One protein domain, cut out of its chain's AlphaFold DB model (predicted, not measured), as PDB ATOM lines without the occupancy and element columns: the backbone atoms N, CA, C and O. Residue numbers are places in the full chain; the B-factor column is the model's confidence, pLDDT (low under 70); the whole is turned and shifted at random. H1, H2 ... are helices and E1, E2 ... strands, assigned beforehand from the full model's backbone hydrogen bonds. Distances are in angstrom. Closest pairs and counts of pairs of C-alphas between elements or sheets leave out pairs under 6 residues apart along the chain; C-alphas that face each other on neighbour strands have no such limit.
ATOM      1  N   VAL A  20     280.821  20.011 -69.081       66.88
ATOM      2  CA  VAL A  20     282.033  19.675 -69.860       66.88
ATOM      3  C   VAL A  20     283.041  18.859 -69.043       66.88
ATOM      4  O   VAL A  20     283.991  18.314 -69.602       66.88
ATOM      5  N   SER A  21     282.834  18.793 -67.729       70.81
ATOM      6  CA  SER A  21     283.604  18.047 -66.735       70.81
ATOM      7  C   SER A  21     282.753  17.851 -65.479       70.81
ATOM      8  O   SER A  21     281.799  18.605 -65.269       70.81
ATOM      9  N   SER A  22     283.129  16.902 -64.619       73.75
ATOM     10  CA  SER A  22     282.500  16.695 -63.309       73.75
ATOM     11  C   SER A  22     282.409  18.001 -62.514       73.75
ATOM     12  O   SER A  22     283.407  18.716 -62.411       73.75
ATOM     13  N   PHE A  23     281.236  18.286 -61.948       75.25
ATOM     14  CA  PHE A  23     281.025  19.389 -61.016       75.25
ATOM     15  C   PHE A  23     281.196  18.886 -59.588       75.25
ATOM     16  O   PHE A  23     280.608  17.874 -59.209       75.25
ATOM     17  N   THR A  24     282.014  19.588 -58.815       80.44
ATOM     18  CA  THR A  24     282.446  19.183 -57.478       80.44
ATOM     19  C   THR A  24     282.124  20.256 -56.442       80.44
ATOM     20  O   THR A  24     281.826  21.412 -56.752       80.44
ATOM     21  N   THR A  25     282.234  19.895 -55.169       79.50
ATOM     22  CA  THR A  25     282.154  20.851 -54.058       79.50
ATOM     23  C   THR A  25     283.212  21.955 -54.165       79.50
ATOM     24  O   THR A  25     282.966  23.093 -53.758       79.50
ATOM     25  N   GLU A  26     284.386  21.652 -54.728       82.38
ATOM     26  CA  GLU A  26     285.445  22.639 -54.956       82.38
ATOM     27  C   GLU A  26     284.996  23.692 -55.974       82.38
ATOM     28  O   GLU A  26     285.155  24.888 -55.726       82.38
ATOM     29  N   ASP A  27     284.326  23.282 -57.056       79.00
ATOM     30  CA  ASP A  27     283.760  24.212 -58.038       79.00
ATOM     31  C   ASP A  27     282.748  25.164 -57.399       79.00
ATOM     32  O   ASP A  27     282.688  26.338 -57.761       79.00
ATOM     33  N   LEU A  28     281.959  24.690 -56.434       79.88
ATOM     34  CA  LEU A  28     280.979  25.510 -55.726       79.88
ATOM     35  C   LEU A  28     281.637  26.483 -54.728       79.88
ATOM     36  O   LEU A  28     281.221  27.635 -54.623       79.88
ATOM     37  N   THR A  29     282.661  26.041 -53.998       82.31
ATOM     38  CA  THR A  29     283.232  26.782 -52.853       82.31
ATOM     39  C   THR A  29     284.427  27.673 -53.199       82.31
ATOM     40  O   THR A  29     284.754  28.574 -52.429       82.31
ATOM     41  N   THR A  30     285.069  27.476 -54.356       82.50
ATOM     42  CA  THR A  30     286.247  28.263 -54.775       82.50
ATOM     43  C   THR A  30     285.920  29.438 -55.697       82.50
ATOM     44  O   THR A  30     286.786  30.277 -55.964       82.50
ATOM     45  N   GLN A  31     284.679  29.548 -56.179       80.81
ATOM     46  CA  GLN A  31     284.284  30.647 -57.058       80.81
ATOM     47  C   GLN A  31     284.228  31.975 -56.280       80.81
ATOM     48  O   GLN A  31     283.438  32.113 -55.348       80.81
ATOM     49  N   PRO A  32     284.987  33.010 -56.690       82.31
ATOM     50  CA  PRO A  32     285.132  34.249 -55.917       82.31
ATOM     51  C   PRO A  32     283.855  35.100 -55.853       82.31
ATOM     52  O   PRO A  32     283.790  36.062 -55.094       82.31
ATOM     53  N   TYR A  33     282.853  34.776 -56.671       83.56
ATOM     54  CA  TYR A  33     281.555  35.443 -56.718       83.56
ATOM     55  C   TYR A  33     280.437  34.615 -56.071       83.56
ATOM     56  O   TYR A  33     279.274  34.996 -56.198       83.56
ATOM     57  N   LEU A  34     280.756  33.501 -55.399       85.00
ATOM     58  CA  LEU A  34     279.801  32.685 -54.651       85.00
ATOM     59  C   LEU A  34     280.080  32.786 -53.145       85.00
ATOM     60  O   LEU A  34     281.204  32.603 -52.691       85.00
ATOM     61  N   ALA A  35     279.036  33.053 -52.367       86.88
ATOM     62  CA  ALA A  35     279.017  32.938 -50.916       86.88
ATOM     63  C   ALA A  35     278.112  31.757 -50.548       86.88
ATOM     64  O   ALA A  35     276.884  31.859 -50.611       86.88
ATOM     65  N   VAL A  36     278.730  30.624 -50.221       86.94
ATOM     66  CA  VAL A  36     278.046  29.344 -50.000       86.94
ATOM     67  C   VAL A  36     277.960  29.074 -48.505       86.94
ATOM     68  O   VAL A  36     278.980  29.015 -47.823       86.94
ATOM     69  N   ASP A  37     276.741  28.920 -48.008       88.69
ATOM     70  CA  ASP A  37     276.431  28.600 -46.615       88.69
ATOM     71  C   ASP A  37     275.397  27.472 -46.630       88.69
ATOM     72  O   ASP A  37     274.189  27.708 -46.612       88.69
ATOM     73  N   LEU A  38     275.909  26.255 -46.820       86.75
ATOM     74  CA  LEU A  38     275.138  25.023 -46.931       86.75
ATOM     75  C   LEU A  38     275.510  24.074 -45.795       86.75
ATOM     76  O   LEU A  38     276.684  23.989 -45.418       86.75
ATOM     77  N   HIS A  39     274.540  23.300 -45.313       87.06
ATOM     78  CA  HIS A  39     274.831  22.164 -44.442       87.06
ATOM     79  C   HIS A  39     275.859  21.219 -45.103       87.06
ATOM     80  O   HIS A  39     275.752  20.945 -46.301       87.06
ATOM     81  N   PRO A  40     276.847  20.688 -44.349       81.38
ATOM     82  CA  PRO A  40     277.916  19.856 -44.912       81.38
ATOM     83  C   PRO A  40     277.431  18.647 -45.718       81.38
ATOM     84  O   PRO A  40     278.013  18.321 -46.745       81.38
ATOM     85  N   GLU A  41     276.328  18.027 -45.299       80.94
ATOM     86  CA  GLU A  41     275.731  16.865 -45.971       80.94
ATOM     87  C   GLU A  41     275.260  17.198 -47.398       80.94
ATOM     88  O   GLU A  41     275.358  16.371 -48.304       80.94
ATOM     89  N   LEU A  42     274.821  18.439 -47.634       79.31
ATOM     90  CA  LEU A  42     274.437  18.909 -48.964       79.31
ATOM     91  C   LEU A  42     275.660  19.144 -49.853       79.31
ATOM     92  O   LEU A  42     275.588  18.924 -51.058       79.31
ATOM     93  N   LEU A  43     276.792  19.564 -49.279       74.75
ATOM     94  CA  LEU A  43     278.028  19.805 -50.029       74.75
ATOM     95  C   LEU A  43     278.602  18.521 -50.637       74.75
ATOM     96  O   LEU A  43     279.169  18.582 -51.726       74.75
ATOM     97  N   GLU A  44     278.427  17.378 -49.976       69.62
ATOM     98  CA  GLU A  44     278.829  16.062 -50.494       69.62
ATOM     99  C   GLU A  44     277.931  15.605 -51.660       69.62
ATOM    100  O   GLU A  44     278.392  14.939 -52.583       69.62
ATOM    101  N   ALA A  45     276.665  16.035 -51.683       66.94
ATOM    102  CA  ALA A  45     275.697  15.707 -52.733       66.94
ATOM    103  C   ALA A  45     275.846  16.548 -54.022       66.94
ATOM    104  O   ALA A  45     275.047  16.417 -54.953       66.94
ATOM    105  N   VAL A  46     276.847  17.433 -54.086       68.94
ATOM    106  CA  VAL A  46     277.120  18.300 -55.246       68.94
ATOM    107  C   VAL A  46     277.737  17.532 -56.418       68.94
ATOM    108  O   VAL A  46     277.623  17.986 -57.557       68.94
ATOM    109  N   GLU A  47     278.379  16.390 -56.160       67.50
ATOM    110  CA  GLU A  47     279.101  15.643 -57.191       67.50
ATOM    111  C   GLU A  47     278.172  15.167 -58.312       67.50
ATOM    112  O   GLU A  47     277.272  14.347 -58.112       67.50
ATOM    113  N   ALA A  48     278.396  15.686 -59.521       70.19
ATOM    114  CA  ALA A  48     277.597  15.334 -60.685       70.19
ATOM    115  C   ALA A  48     278.423  15.363 -61.976       70.19
ATOM    116  O   ALA A  48     279.184  16.297 -62.224       70.19
ATOM    117  N   ASP A  49     278.202  14.366 -62.837       69.00
ATOM    118  CA  ASP A  49     278.717  14.321 -64.215       69.00
ATOM    119  C   ASP A  49     277.568  14.111 -65.228       69.00
ATOM    120  O   ASP A  49     277.444  13.062 -65.865       69.00
ATOM    121  N   PRO A  50     276.621  15.062 -65.320       67.81
ATOM    122  CA  PRO A  50     275.509  14.993 -66.245       67.81
ATOM    123  C   PRO A  50     276.014  15.240 -67.665       67.81
ATOM    124  O   PRO A  50     276.371  16.353 -68.061       67.81
ATOM    125  N   THR A  51     275.949  14.182 -68.464       69.62
ATOM    126  CA  THR A  51     276.285  14.195 -69.891       69.62
ATOM    127  C   THR A  51     275.226  14.889 -70.754       69.62
ATOM    128  O   THR A  51     275.426  15.063 -71.954       69.62
ATOM    129  N   GLU A  52     274.091  15.281 -70.167       76.00
ATOM    130  CA  GLU A  52     272.960  15.915 -70.847       76.00
ATOM    131  C   GLU A  52     272.615  17.275 -70.229       76.00
ATOM    132  O   GLU A  52     272.789  17.509 -69.031       76.00
ATOM    133  N   ALA A  53     272.105  18.189 -71.060       82.06
ATOM    134  CA  ALA A  53     271.581  19.463 -70.590       82.06
ATOM    135  C   ALA A  53     270.251  19.266 -69.846       82.06
ATOM    136  O   ALA A  53     269.379  18.518 -70.288       82.06
ATOM    137  N   VAL A  54     270.064  19.997 -68.751       80.31
ATOM    138  CA  VAL A  54     268.838  20.000 -67.953       80.31
ATOM    139  C   VAL A  54     267.995  21.211 -68.311       80.31
ATOM    140  O   VAL A  54     268.485  22.339 -68.370       80.31
ATOM    141  N   LYS A  55     266.703  20.979 -68.535       86.50
ATOM    142  CA  LYS A  55     265.715  22.040 -68.722       86.50
ATOM    143  C   LYS A  55     265.022  22.350 -67.406       86.50
ATOM    144  O   LYS A  55     264.723  21.444 -66.640       86.50
ATOM    145  N   PHE A  56     264.712  23.617 -67.194       87.31
ATOM    146  CA  PHE A  56     263.929  24.127 -66.085       87.31
ATOM    147  C   PHE A  56     262.690  24.825 -66.609       87.31
ATOM    148  O   PHE A  56     262.766  25.577 -67.576       87.31
ATOM    149  N   ARG A  57     261.576  24.646 -65.909       89.94
ATOM    150  CA  ARG A  57     260.474  25.608 -65.905       89.94
ATOM    151  C   ARG A  57     260.632  26.484 -64.683       89.94
ATOM    152  O   ARG A  57     260.803  25.965 -63.580       89.94
ATOM    153  N   SER A  58     260.556  27.792 -64.874       90.69
ATOM    154  CA  SER A  58     260.554  28.727 -63.764       90.69
ATOM    155  C   SER A  58     259.173  29.331 -63.540       90.69
ATOM    156  O   SER A  58     258.379  29.527 -64.467       90.69
ATOM    157  N   PHE A  59     258.875  29.607 -62.276       91.94
ATOM    158  CA  PHE A  59     257.609  30.172 -61.829       91.94
ATOM    159  C   PHE A  59     257.883  31.332 -60.881       91.94
ATOM    160  O   PHE A  59     258.659  31.194 -59.943       91.94
ATOM    161  N   GLU A  60     257.245  32.472 -61.092       92.81
ATOM    162  CA  GLU A  60     257.358  33.626 -60.205       92.81
ATOM    163  C   GLU A  60     256.248  33.612 -59.147       92.81
ATOM    164  O   GLU A  60     255.081  33.325 -59.447       92.81
ATOM    165  N   LEU A  61     256.593  33.971 -57.908       93.00
ATOM    166  CA  LEU A  61     255.612  34.238 -56.866       93.00
ATOM    167  C   LEU A  61     254.877  35.544 -57.136       93.00
ATOM    168  O   LEU A  61     255.410  36.639 -56.952       93.00
ATOM    169  N   VAL A  62     253.590  35.450 -57.462       93.12
ATOM    170  CA  VAL A  62     252.740  36.635 -57.671       93.12
ATOM    171  C   VAL A  62     252.276  37.275 -56.357       93.12
ATOM    172  O   VAL A  62     251.762  38.399 -56.350       93.12
ATOM    173  N   ARG A  63     252.476  36.580 -55.231       92.31
ATOM    174  CA  ARG A  63     252.288  37.054 -53.853       92.31
ATOM    175  C   ARG A  63     253.123  36.204 -52.894       92.31
ATOM    176  O   ARG A  63     253.443  35.069 -53.228       92.31
ATOM    177  N   GLY A  64     253.394  36.722 -51.696       92.06
ATOM    178  CA  GLY A  64     254.128  35.957 -50.692       92.06
ATOM    179  C   GLY A  64     253.401  34.676 -50.263       92.06
ATOM    180  O   GLY A  64     252.163  34.630 -50.219       92.06
ATOM    181  N   ALA A  65     254.173  33.621 -50.008       92.25
ATOM    182  CA  ALA A  65     253.658  32.280 -49.757       92.25
ATOM    183  C   ALA A  65     254.640  31.438 -48.936       92.25
ATOM    184  O   ALA A  65     255.850  31.627 -49.005       92.25
ATOM    185  N   SER A  66     254.109  30.473 -48.184       90.81
ATOM    186  CA  SER A  66     254.925  29.473 -47.498       90.81
ATOM    187  C   SER A  66     255.297  28.309 -48.417       90.81
ATOM    188  O   SER A  66     254.565  28.038 -49.372       90.81
ATOM    189  N   ASN A  67     256.352  27.561 -48.075       88.38
ATOM    190  CA  ASN A  67     256.756  26.330 -48.778       88.38
ATOM    191  C   ASN A  67     255.572  25.403 -49.068       88.38
ATOM    192  O   ASN A  67     255.352  25.012 -50.210       88.38
ATOM    193  N   LEU A  68     254.737  25.149 -48.056       85.69
ATOM    194  CA  LEU A  68     253.557  24.292 -48.181       85.69
ATOM    195  C   LEU A  68     252.549  24.801 -49.224       85.69
ATOM    196  O   LEU A  68     251.887  24.007 -49.887       85.69
ATOM    197  N   ASN A  69     252.371  26.117 -49.341       88.94
ATOM    198  CA  ASN A  69     251.448  26.692 -50.321       88.94
ATOM    199  C   ASN A  69     252.043  26.685 -51.729       88.94
ATOM    200  O   ASN A  69     251.303  26.469 -52.682       88.94
ATOM    201  N   ILE A  70     253.356  26.881 -51.847       89.62
ATOM    202  CA  ILE A  70     254.077  26.796 -53.118       89.62
ATOM    203  C   ILE A  70     254.015  25.369 -53.654       89.62
ATOM    204  O   ILE A  70     253.526  25.165 -54.758       89.62
ATOM    205  N   GLN A  71     254.402  24.375 -52.850       85.56
ATOM    206  CA  GLN A  71     254.421  22.963 -53.245       85.56
ATOM    207  C   GLN A  71     253.061  22.441 -53.732       85.56
ATOM    208  O   GLN A  71     253.013  21.605 -54.623       85.56
ATOM    209  N   LYS A  72     251.946  22.958 -53.196       86.38
ATOM    210  CA  LYS A  72     250.588  22.604 -53.654       86.38
ATOM    211  C   LYS A  72     250.252  23.105 -55.059       86.38
ATOM    212  O   LYS A  72     249.310  22.597 -55.660       86.38
ATOM    213  N   GLU A  73     250.939  24.141 -55.527       88.38
ATOM    214  CA  GLU A  73     250.717  24.751 -56.839       88.38
ATOM    215  C   GLU A  73     251.812  24.413 -57.850       88.38
ATOM    216  O   GLU A  73     251.618  24.637 -59.045       88.38
ATOM    217  N   LEU A  74     252.945  23.872 -57.394       83.00
ATOM    218  CA  LEU A  74     253.954  23.338 -58.292       83.00
ATOM    219  C   LEU A  74     253.352  22.194 -59.121       83.00
ATOM    220  O   LEU A  74     252.525  21.429 -58.611       83.00
ATOM    221  N   PRO A  75     253.739  22.058 -60.400       74.25
ATOM    222  CA  PRO A  75     253.382  20.875 -61.166       74.25
ATOM    223  C   PRO A  75     253.879  19.648 -60.391       74.25
ATOM    224  O   PRO A  75     255.058  19.554 -60.068       74.25
ATOM    225  N   ALA A  76     252.957  18.745 -60.042       58.94
ATOM    226  CA  ALA A  76     253.181  17.629 -59.114       58.94
ATOM    227  C   ALA A  76     254.258  16.622 -59.569       58.94
ATOM    228  O   ALA A  76     254.593  15.699 -58.833       58.94
ATOM    229  N   GLU A  77     254.793  16.794 -60.774       59.50
ATOM    230  CA  GLU A  77     255.826  15.959 -61.359       59.50
ATOM    231  C   GLU A  77     257.166  16.710 -61.285       59.50
ATOM    232  O   GLU A  77     257.427  17.634 -62.052       59.50
ATOM    233  N   ASN A  78     258.011  16.288 -60.340       61.84
ATOM    234  CA  ASN A  78     259.466  16.485 -60.343       61.84
ATOM    235  C   ASN A  78     259.991  17.933 -60.276       61.84
ATOM    236  O   ASN A  78     260.965  18.268 -60.940       61.84
ATOM    237  N   CYS A  79     259.441  18.783 -59.403       76.94
ATOM    238  CA  CYS A  79     260.100  20.050 -59.033       76.94
ATOM    239  C   CYS A  79     261.307  19.878 -58.085       76.94
ATOM    240  O   CYS A  79     261.818  20.874 -57.573       76.94
ATOM    241  N   GLU A  80     261.746  18.643 -57.836       82.06
ATOM    242  CA  GLU A  80     262.917  18.356 -57.018       82.06
ATOM    243  C   GLU A  80     264.194  18.580 -57.837       82.06
ATOM    244  O   GLU A  80     264.518  17.813 -58.745       82.06
ATOM    245  N   ALA A  81     264.888  19.677 -57.553       76.75
ATOM    246  CA  ALA A  81     266.170  20.010 -58.147       76.75
ATOM    247  C   ALA A  81     267.309  19.279 -57.431       76.75
ATOM    248  O   ALA A  81     267.245  19.025 -56.236       76.75
ATOM    249  N   ALA A  82     268.393  19.012 -58.153       76.88
ATOM    250  CA  ALA A  82     269.662  18.627 -57.551       76.88
ATOM    251  C   ALA A  82     270.520  19.874 -57.300       76.88
ATOM    252  O   ALA A  82     270.510  20.817 -58.099       76.88
ATOM    253  N   LEU A  83     271.305  19.879 -56.221       77.75
ATOM    254  CA  LEU A  83     272.110  21.041 -55.830       77.75
ATOM    255  C   LEU A  83     273.089  21.492 -56.930       77.75
ATOM    256  O   LEU A  83     273.234  22.693 -57.169       77.75
ATOM    257  N   TRP A  84     273.695  20.547 -57.657       77.12
ATOM    258  CA  TRP A  84     274.584  20.855 -58.784       77.12
ATOM    259  C   TRP A  84     273.892  21.695 -59.868       77.12
ATOM    260  O   TRP A  84     274.535  22.505 -60.530       77.12
ATOM    261  N   GLN A  85     272.574  21.558 -60.040       80.88
ATOM    262  CA  GLN A  85     271.829  22.307 -61.048       80.88
ATOM    263  C   GLN A  85     271.680  23.780 -60.660       80.88
ATOM    264  O   GLN A  85     271.878  24.666 -61.494       80.88
ATOM    265  N   ALA A  86     271.370  24.043 -59.386       78.38
ATOM    266  CA  ALA A  86     271.328  25.394 -58.833       78.38
ATOM    267  C   ALA A  86     272.715  26.051 -58.913       78.38
ATOM    268  O   ALA A  86     272.853  27.206 -59.327       78.38
ATOM    269  N   ALA A  87     273.755  25.285 -58.585       76.62
ATOM    270  CA  ALA A  87     275.136  25.728 -58.667       76.62
ATOM    271  C   ALA A  87     275.562  26.060 -60.108       76.62
ATOM    272  O   ALA A  87     276.145  27.118 -60.343       76.62
ATOM    273  N   LEU A  88     275.210  25.221 -61.085       75.88
ATOM    274  CA  LEU A  88     275.538  25.441 -62.493       75.88
ATOM    275  C   LEU A  88     274.830  26.674 -63.072       75.88
ATOM    276  O   LEU A  88     275.461  27.480 -63.758       75.88
ATOM    277  N   LEU A  89     273.538  26.855 -62.773       75.81
ATOM    278  CA  LEU A  89     272.801  28.069 -63.146       75.81
ATOM    279  C   LEU A  89     273.486  29.323 -62.600       75.81
ATOM    280  O   LEU A  89     273.653  30.302 -63.325       75.81
ATOM    281  N   THR A  90     273.932  29.265 -61.345       77.75
ATOM    282  CA  THR A  90     274.596  30.391 -60.678       77.75
ATOM    283  C   THR A  90     275.984  30.658 -61.260       77.75
ATOM    284  O   THR A  90     276.326  31.805 -61.547       77.75
ATOM    285  N   GLY A  91     276.769  29.608 -61.518       74.00
ATOM    286  CA  GLY A  91     278.100  29.704 -62.124       74.00
ATOM    287  C   GLY A  91     278.097  30.297 -63.538       74.00
ATOM    288  O   GLY A  91     279.047  30.987 -63.920       74.00
ATOM    289  N   ASN A  92     277.015  30.092 -64.296       73.31
ATOM    290  CA  ASN A  92     276.837  30.663 -65.634       73.31
ATOM    291  C   ASN A  92     276.497  32.165 -65.630       73.31
ATOM    292  O   ASN A  92     276.594  32.802 -66.675       73.31
ATOM    293  N   GLN A  93     276.141  32.750 -64.482       75.88
ATOM    294  CA  GLN A  93     275.818  34.173 -64.345       75.88
ATOM    295  C   GLN A  93     276.794  34.881 -63.413       75.88
ATOM    296  O   GLN A  93     276.455  35.331 -62.319       75.88
ATOM    297  N   LYS A  94     278.045  34.992 -63.853       77.19
ATOM    298  CA  LYS A  94     279.112  35.619 -63.066       77.19
ATOM    299  C   LYS A  94     278.755  37.069 -62.731       77.19
ATOM    300  O   LYS A  94     278.100  37.755 -63.505       77.19
ATOM    301  N   ASN A  95     279.194  37.544 -61.566       73.19
ATOM    302  CA  ASN A  95     279.068  38.948 -61.148       73.19
ATOM    303  C   ASN A  95     277.640  39.542 -61.164       73.19
ATOM    304  O   ASN A  95     277.497  40.759 -61.299       73.19
ATOM    305  N   GLY A  96     276.597  38.714 -61.035       70.06
ATOM    306  CA  GLY A  96     275.211  39.188 -61.068       70.06
ATOM    307  C   GLY A  96     274.799  39.748 -62.430       70.06
ATOM    308  O   GLY A  96     273.915  40.602 -62.501       70.06
ATOM    309  N   GLU A  97     275.469  39.316 -63.501       73.31
ATOM    310  CA  GLU A  97     275.114  39.670 -64.872       73.31
ATOM    311  C   GLU A  97     273.662  39.277 -65.181       73.31
ATOM    312  O   GLU A  97     273.149  38.262 -64.697       73.31
ATOM    313  N   GLN A  98     272.994  40.101 -65.998       69.44
ATOM    314  CA  GLN A  98     271.612  39.851 -66.405       69.44
ATOM    315  C   GLN A  98     271.468  38.476 -67.078       69.44
ATOM    316  O   GLN A  98     272.253  38.108 -67.946       69.44
ATOM    317  N   GLY A  99     270.426  37.746 -66.694       72.88
ATOM    318  CA  GLY A  99     270.054  36.419 -67.187       72.88
ATOM    319  C   GLY A  99     268.964  35.784 -66.313       72.88
ATOM    320  O   GLY A  99     268.309  36.472 -65.530       72.88
ATOM    321  N   SER A 100     268.758  34.473 -66.424       76.19
ATOM    322  CA  SER A 100     267.568  33.814 -65.863       76.19
ATOM    323  C   SER A 100     267.449  33.830 -64.329       76.19
ATOM    324  O   SER A 100     266.334  33.751 -63.820       76.19
ATOM    325  N   LEU A 101     268.547  33.966 -63.575       76.56
ATOM    326  CA  LEU A 101     268.545  34.120 -62.110       76.56
ATOM    327  C   LEU A 101     268.428  35.576 -61.643       76.56
ATOM    328  O   LEU A 101     268.189  35.825 -60.460       76.56
ATOM    329  N   THR A 102     268.622  36.568 -62.514       75.00
ATOM    330  CA  THR A 102     268.396  37.966 -62.114       75.00
ATOM    331  C   THR A 102     266.910  38.256 -62.150       75.00
ATOM    332  O   THR A 102     266.301  38.407 -63.206       75.00
ATOM    333  N   THR A 103     266.335  38.346 -60.967       70.12
ATOM    334  CA  THR A 103     264.959  38.766 -60.735       70.12
ATOM    335  C   THR A 103     264.883  40.288 -60.589       70.12
ATOM    336  O   THR A 103     265.875  40.964 -60.284       70.12
ATOM    337  N   GLU A 104     263.689  40.859 -60.770       69.62
ATOM    338  CA  GLU A 104     263.472  42.270 -60.451       69.62
ATOM    339  C   GLU A 104     263.826  42.539 -58.979       69.62
ATOM    340  O   GLU A 104     263.382  41.827 -58.083       69.62
ATOM    341  N   PHE A 105     264.615  43.584 -58.715       69.44
ATOM    342  CA  PHE A 105     265.041  43.989 -57.364       69.44
ATOM    343  C   PHE A 105     265.894  42.967 -56.585       69.44
ATOM    344  O   PHE A 105     266.012  43.100 -55.367       69.44
ATOM    345  N   GLY A 106     266.506  41.973 -57.242       73.88
ATOM    346  CA  GLY A 106     267.397  41.015 -56.565       73.88
ATOM    347  C   GLY A 106     266.665  40.047 -55.626       73.88
ATOM    348  O   GLY A 106     267.203  39.645 -54.595       73.88
ATOM    349  N   ARG A 107     265.421  39.698 -55.967       85.69
ATOM    350  CA  ARG A 107     264.638  38.629 -55.328       85.69
ATOM    351  C   ARG A 107     265.329  37.270 -55.435       85.69
ATOM    352  O   ARG A 107     266.186  37.049 -56.293       85.69
ATOM    353  N   ALA A 108     264.952  36.357 -54.551       87.94
ATOM    354  CA  ALA A 108     265.582  35.051 -54.484       87.94
ATOM    355  C   ALA A 108     265.092  34.122 -55.598       87.94
ATOM    356  O   ALA A 108     263.944  34.179 -56.034       87.94
ATOM    357  N   ASN A 109     265.970  33.217 -56.002       91.88
ATOM    358  CA  ASN A 109     265.657  32.041 -56.791       91.88
ATOM    359  C   ASN A 109     265.648  30.836 -55.849       91.88
ATOM    360  O   ASN A 109     266.527  30.706 -54.996       91.88
ATOM    361  N   LEU A 110     264.644  29.984 -55.977       92.06
ATOM    362  CA  LEU A 110     264.352  28.891 -55.066       92.06
ATOM    363  C   LEU A 110     264.413  27.571 -55.828       92.06
ATOM    364  O   LEU A 110     263.757  27.410 -56.860       92.06
ATOM    365  N   PHE A 111     265.160  26.624 -55.279       90.69
ATOM    366  CA  PHE A 111     265.267  25.256 -55.772       90.69
ATOM    367  C   PHE A 111     264.822  24.325 -54.649       90.69
ATOM    368  O   PHE A 111     265.422  24.313 -53.577       90.69
ATOM    369  N   PHE A 112     263.735  23.591 -54.865       87.56
ATOM    370  CA  PHE A 112     263.231  22.641 -53.876       87.56
ATOM    371  C   PHE A 112     263.990  21.322 -54.028       87.56
ATOM    372  O   PHE A 112     264.050  20.790 -55.129       87.56
ATOM    373  N   LEU A 113     264.565  20.818 -52.942       84.31
ATOM    374  CA  LEU A 113     265.133  19.471 -52.804       84.31
ATOM    375  C   LEU A 113     264.165  18.631 -51.944       84.31
ATOM    376  O   LEU A 113     263.216  19.187 -51.378       84.31
ATOM    377  N   ALA A 114     264.380  17.313 -51.832       77.12
ATOM    378  CA  ALA A 114     263.530  16.431 -51.016       77.12
ATOM    379  C   ALA A 114     263.335  16.940 -49.577       77.12
ATOM    380  O   ALA A 114     262.245  16.829 -49.013       77.12
ATOM    381  N   ASP A 115     264.388  17.501 -48.992       81.06
ATOM    382  CA  ASP A 115     264.504  17.810 -47.571       81.06
ATOM    383  C   ASP A 115     264.966  19.245 -47.281       81.06
ATOM    384  O   ASP A 115     265.138  19.590 -46.116       81.06
ATOM    385  N   CYS A 116     265.113  20.106 -48.293       86.88
ATOM    386  CA  CYS A 116     265.419  21.524 -48.097       86.88
ATOM    387  C   CYS A 116     264.998  22.405 -49.277       86.88
ATOM    388  O   CYS A 116     264.645  21.929 -50.354       86.88
ATOM    389  N   VAL A 117     265.056  23.722 -49.085       90.19
ATOM    390  CA  VAL A 117     264.969  24.700 -50.175       90.19
ATOM    391  C   VAL A 117     266.306  25.412 -50.294       90.19
ATOM    392  O   VAL A 117     266.738  26.074 -49.355       90.19
ATOM    393  N   ILE A 118     266.939  25.330 -51.460       91.12
ATOM    394  CA  ILE A 118     268.125  26.124 -51.766       91.12
ATOM    395  C   ILE A 118     267.672  27.491 -52.257       91.12
ATOM    396  O   ILE A 118     266.966  27.624 -53.260       91.12
ATOM    397  N   ARG A 119     268.099  28.518 -51.537       91.38
ATOM    398  CA  ARG A 119     267.858  29.921 -51.826       91.38
ATOM    399  C   ARG A 119     269.106  30.534 -52.447       91.38
ATOM    400  O   ARG A 119     270.162  30.575 -51.817       91.38
ATOM    401  N   VAL A 120     268.950  31.080 -53.647       91.06
ATOM    402  CA  VAL A 120     270.011  31.741 -54.410       91.06
ATOM    403  C   VAL A 120     269.636  33.193 -54.679       91.06
ATOM    404  O   VAL A 120     268.617  33.458 -55.311       91.06
ATOM    405  N   TRP A 121     270.439  34.159 -54.240       89.94
ATOM    406  CA  TRP A 121     270.183  35.576 -54.536       89.94
ATOM    407  C   TRP A 121     271.469  36.366 -54.733       89.94
ATOM    408  O   TRP A 121     272.508  36.048 -54.156       89.94
ATOM    409  N   TRP A 122     271.392  37.422 -55.536       89.50
ATOM    410  CA  TRP A 122     272.507  38.335 -55.740       89.50
ATOM    411  C   TRP A 122     272.532  39.393 -54.635       89.50
ATOM    412  O   TRP A 122     271.579  40.157 -54.478       89.50
ATOM    413  N   ASP A 123     273.626  39.466 -53.880       87.31
ATOM    414  CA  ASP A 123     273.894  40.585 -52.979       87.31
ATOM    415  C   ASP A 123     274.680  41.656 -53.737       87.31
ATOM    416  O   ASP A 123     275.887  41.543 -53.948       87.31
ATOM    417  N   GLY A 124     273.991  42.729 -54.133       84.19
ATOM    418  CA  GLY A 124     274.606  43.849 -54.848       84.19
ATOM    419  C   GLY A 124     275.631  44.643 -54.030       84.19
ATOM    420  O   GLY A 124     276.461  45.331 -54.623       84.19
ATOM    421  N   THR A 125     275.609  44.542 -52.697       87.12
ATOM    422  CA  THR A 125     276.569  45.212 -51.804       87.12
ATOM    423  C   THR A 125     277.886  44.452 -51.778       87.12
ATOM    424  O   THR A 125     278.947  45.040 -51.978       87.12
ATOM    425  N   GLN A 126     277.817  43.141 -51.552       87.75
ATOM    426  CA  GLN A 126     278.992  42.267 -51.507       87.75
ATOM    427  C   GLN A 126     279.465  41.841 -52.901       87.75
ATOM    428  O   GLN A 126     280.601  41.402 -53.053       87.75
ATOM    429  N   ARG A 127     278.614  42.019 -53.918       87.88
ATOM    430  CA  ARG A 127     278.832  41.589 -55.302       87.88
ATOM    431  C   ARG A 127     279.091  40.084 -55.398       87.88
ATOM    432  O   ARG A 127     280.005  39.652 -56.096       87.88
ATOM    433  N   VAL A 128     278.263  39.306 -54.705       87.81
ATOM    434  CA  VAL A 128     278.310  37.838 -54.701       87.81
ATOM    435  C   VAL A 128     276.908  37.248 -54.812       87.81
ATOM    436  O   VAL A 128     275.929  37.827 -54.333       87.81
ATOM    437  N   TRP A 129     276.805  36.066 -55.408       88.25
ATOM    438  CA  TRP A 129     275.636  35.211 -55.262       88.25
ATOM    439  C   TRP A 129     275.715  34.494 -53.926       88.25
ATOM    440  O   TRP A 129     276.677  33.788 -53.650       88.25
ATOM    441  N   ASN A 130     274.695  34.661 -53.101       88.88
ATOM    442  CA  ASN A 130     274.531  33.878 -51.891       88.88
ATOM    443  C   ASN A 130     273.765  32.605 -52.235       88.88
ATOM    444  O   ASN A 130     272.703  32.691 -52.854       88.88
ATOM    445  N   ILE A 131     274.281  31.459 -51.803       89.75
ATOM    446  CA  ILE A 131     273.637  30.151 -51.919       89.75
ATOM    447  C   ILE A 131     273.487  29.614 -50.503       89.75
ATOM    448  O   ILE A 131     274.493  29.377 -49.832       89.75
ATOM    449  N   ARG A 132     272.245  29.458 -50.042       90.25
ATOM    450  CA  ARG A 132     271.946  28.928 -48.707       90.25
ATOM    451  C   ARG A 132     270.852  27.895 -48.751       90.25
ATOM    452  O   ARG A 132     269.919  28.046 -49.536       90.25
ATOM    453  N   ASP A 133     270.932  26.901 -47.889       90.25
ATOM    454  CA  ASP A 133     269.824  25.990 -47.676       90.25
ATOM    455  C   ASP A 133     268.894  26.529 -46.590       90.25
ATOM    456  O   ASP A 133     269.229  27.423 -45.805       90.25
ATOM    457  N   TRP A 134     267.668  26.036 -46.625       87.62
ATOM    458  CA  TRP A 134     266.611  26.454 -45.734       87.62
ATOM    459  C   TRP A 134     265.727  25.260 -45.416       87.62
ATOM    460  O   TRP A 134     265.378  24.484 -46.311       87.62
ATOM    461  N   ASP A 135     265.323  25.146 -44.154       80.06
ATOM    462  CA  ASP A 135     264.442  24.072 -43.703       80.06
ATOM    463  C   ASP A 135     263.123  24.098 -44.514       80.06
ATOM    464  O   ASP A 135     262.459  25.144 -44.614       80.06
ATOM    465  N   PRO A 136     262.709  22.965 -45.108       63.34
ATOM    466  CA  PRO A 136     261.542  22.892 -45.980       63.34
ATOM    467  C   PRO A 136     260.237  23.125 -45.205       63.34
ATOM    468  O   PRO A 136     259.249  23.585 -45.785       63.34
ATOM    469  N   GLY A 137     260.220  22.886 -43.892       65.75
ATOM    470  CA  GLY A 137     259.099  23.186 -43.003       65.75
ATOM    471  C   GLY A 137     259.012  24.657 -42.592       65.75
ATOM    472  O   GLY A 137     257.956  25.098 -42.130       65.75
ATOM    473  N   MET A 138     260.078  25.437 -42.785       67.44
ATOM    474  CA  MET A 138     260.187  26.814 -42.302       67.44
ATOM    475  C   MET A 138     260.593  27.779 -43.415       67.44
ATOM    476  O   MET A 138     261.702  28.286 -43.430       67.44
ATOM    477  N   GLY A 139     259.686  28.118 -44.328       78.00
ATOM    478  CA  GLY A 139     259.967  29.117 -45.365       78.00
ATOM    479  C   GLY A 139     258.742  29.957 -45.680       78.00
ATOM    480  O   GLY A 139     257.673  29.403 -45.951       78.00
ATOM    481  N   TYR A 140     258.898  31.281 -45.641       89.62
ATOM    482  CA  TYR A 140     257.969  32.237 -46.237       89.62
ATOM    483  C   TYR A 140     258.744  33.097 -47.226       89.62
ATOM    484  O   TYR A 140     259.740  33.722 -46.866       89.62
ATOM    485  N   TRP A 141     258.269  33.108 -48.462       92.50
ATOM    486  CA  TRP A 141     258.926  33.757 -49.584       92.50
ATOM    487  C   TRP A 141     258.108  34.935 -50.063       92.50
ATOM    488  O   TRP A 141     256.886  34.984 -49.888       92.50
ATOM    489  N   GLU A 142     258.797  35.892 -50.657       91.62
ATOM    490  CA  GLU A 142     258.218  37.165 -51.030       91.62
ATOM    491  C   GLU A 142     257.733  37.155 -52.473       91.62
ATOM    492  O   GLU A 142     258.170  36.382 -53.326       91.62
ATOM    493  N   LYS A 143     256.820  38.080 -52.767       91.75
ATOM    494  CA  LYS A 143     256.429  38.344 -54.150       91.75
ATOM    495  C   LYS A 143     257.676  38.661 -54.991       91.75
ATOM    496  O   LYS A 143     258.471  39.522 -54.608       91.75
ATOM    497  N   GLY A 144     257.770  38.034 -56.159       90.00
ATOM    498  CA  GLY A 144     258.871  38.191 -57.104       90.00
ATOM    499  C   GLY A 144     260.016  37.198 -56.905       90.00
ATOM    500  O   GLY A 144     260.882  37.134 -57.772       90.00
ATOM    501  N   ASP A 145     260.028  36.410 -55.818       92.38
ATOM    502  CA  ASP A 145     260.929  35.256 -55.755       92.38
ATOM    503  C   ASP A 145     260.525  34.238 -56.839       92.38
ATOM    504  O   ASP A 145     259.344  34.099 -57.186       92.38
ATOM    505  N   ARG A 146     261.513  33.541 -57.397       92.56
ATOM    506  CA  ARG A 146     261.350  32.664 -58.560       92.56
ATOM    507  C   ARG A 146     261.703  31.229 -58.211       92.56
ATOM    508  O   ARG A 146     262.773  30.972 -57.687       92.56
ATOM    509  N   ILE A 147     260.832  30.285 -58.525       91.75
ATOM    510  CA  ILE A 147     261.046  28.858 -58.310       91.75
ATOM    511  C   ILE A 147     261.545  28.246 -59.612       91.75
ATOM    512  O   ILE A 147     260.974  28.531 -60.662       91.75
ATOM    513  N   PHE A 148     262.560  27.391 -59.544       90.75
ATOM    514  CA  PHE A 148     263.053  26.607 -60.672       90.75
ATOM    515  C   PHE A 148     262.734  25.131 -60.459       90.75
ATOM    516  O   PHE A 148     263.174  24.531 -59.482       90.75
ATOM    517  N   CYS A 149     261.991  24.548 -61.396       89.00
ATOM    518  CA  CYS A 149     261.657  23.131 -61.413       89.00
ATOM    519  C   CYS A 149     262.328  22.456 -62.604       89.00
ATOM    520  O   CYS A 149     262.066  22.883 -63.736       89.00
ATOM    521  N   PRO A 150     263.167  21.428 -62.399       85.62
ATOM    522  CA  PRO A 150     263.698  20.672 -63.518       85.62
ATOM    523  C   PRO A 150     262.560  19.978 -64.274       85.62
ATOM    524  O   PRO A 150     261.527  19.612 -63.719       85.62
ATOM    525  N   VAL A 151     262.742  19.819 -65.577       82.00
ATOM    526  CA  VAL A 151     261.843  19.067 -66.448       82.00
ATOM    527  C   VAL A 151     262.512  17.730 -66.722       82.00
ATOM    528  O   VAL A 151     263.621  17.716 -67.255       82.00
ATOM    529  N   ASP A 152     261.855  16.616 -66.381       67.69
ATOM    530  CA  ASP A 152     262.361  15.293 -66.760       67.69
ATOM    531  C   ASP A 152     262.381  15.198 -68.300       67.69
ATOM    532  O   ASP A 152     261.318  15.292 -68.929       67.69
ATOM    533  N   PRO A 153     263.556  15.007 -68.933       54.19
ATOM    534  CA  PRO A 153     263.661  14.881 -70.384       54.19
ATOM    535  C   PRO A 153     262.788  13.758 -70.959       54.19
ATOM    536  O   PRO A 153     262.365  13.834 -72.112       54.19
ATOM    537  N   ARG A 154     262.478  12.728 -70.160       48.41
ATOM    538  CA  ARG A 154     261.646  11.579 -70.558       48.41
ATOM    539  C   ARG A 154     260.156  11.911 -70.649       48.41
ATOM    540  O   ARG A 154     259.413  11.139 -71.242       48.41
TER     541      ARG A 154
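AT A GLANCE: This is residues 20 to 154 of the 157 residues of an uncharacterized protein of Candidatus Kaiserbacteria bacterium (UniProt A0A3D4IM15). The main body is one strongly twisted sheet of six strands that curls round the helix H4. The short helices H1 and H2 sit near each other at one end of the domain, by the E1 edge of the sheet, and the short helix H3 is at the opposite end; the unnamed residues 92 to 108 lead from H4 to E3. The printed part has 135 residues, with four named helices and six named strands in the order H1 E1 H2 E2 H3 H4 E3 E4 E5 E6, and the mixed sheet runs E1 E5 E4 E3 E6 E2. The class is mixed, helices and strands, with 60 residues in named elements, under half of those printed. The whole is compact, with a radius of gyration of the C-alphas of 14.1 A and spans of 39 by 36 by 27 A.

IN THESE COORDINATES: Find C-alpha 54 at (268.838, 20.000, -67.953); from there E2, residues 54 to 61, runs 22.4 A to C-alpha 61 at (255.612, 34.238, -56.866). E6 is residues 146 to 151, 15.7 A long, and ends at C-alpha 151 at (261.843, 19.067, -66.448). Look next at E3, residues 109 to 112, E4, residues 117 to 123 and 18.4 A long, E5, residues 128 to 134 and 18.6 A long, and E1, residues 34 to 37. H4, residues 83 to 91, measures 12.3 A. The five-residue helices are H1, residues 25 to 29, H2, residues 40 to 44, and H3, residues 67 to 71.

HOW THE PARTS SIT: E3, E4 and E5 form a meander, each strand the antiparallel neighbour of the one before, in two hairpins. Look for N 111 and O 118 at 2.9 A between E3 and E4, and N 119 and O 132 at 2.7 A between E4 and E5. E1, an edge strand, is parallel to E5, with N 35 and O 129 at 2.8 A. E6 is parallel to E3, with N 110 and O 146 at 2.7 A, and antiparallel to E2, the other edge strand, with N 147 and O 59 at 2.7 A. H4 is on the sheet; its closest C-alphas to E3 are those of Ala 86 and Phe 111, 6.8 A apart. H1 only grazes the sheet with residues 27 to 29, and H3 only grazes it with residues 67 to 71. H2 is not on the sheet, but only just, with 4 pairs of C-alphas within 10 A. H1 and H2 are close but not clearly touching, the closest C-alphas being those of Thr 25 and Leu 43, 5.9 A apart. In H1, H2, H3 and H4 every O i to N i+4 pair is within hydrogen-bond range.

THE WHOLE: The C-alphas farthest apart, those of Thr 125 and Arg 154, are 41.3 A apart. The printed part has no cut. The links H3 to H4, H4 to E3 and E5 to E6 are long. Mean pLDDT of the printed part is 81.0; look for values under 70 at 20 residues, among them 44 to 47, 76 to 78 and 152 to 154.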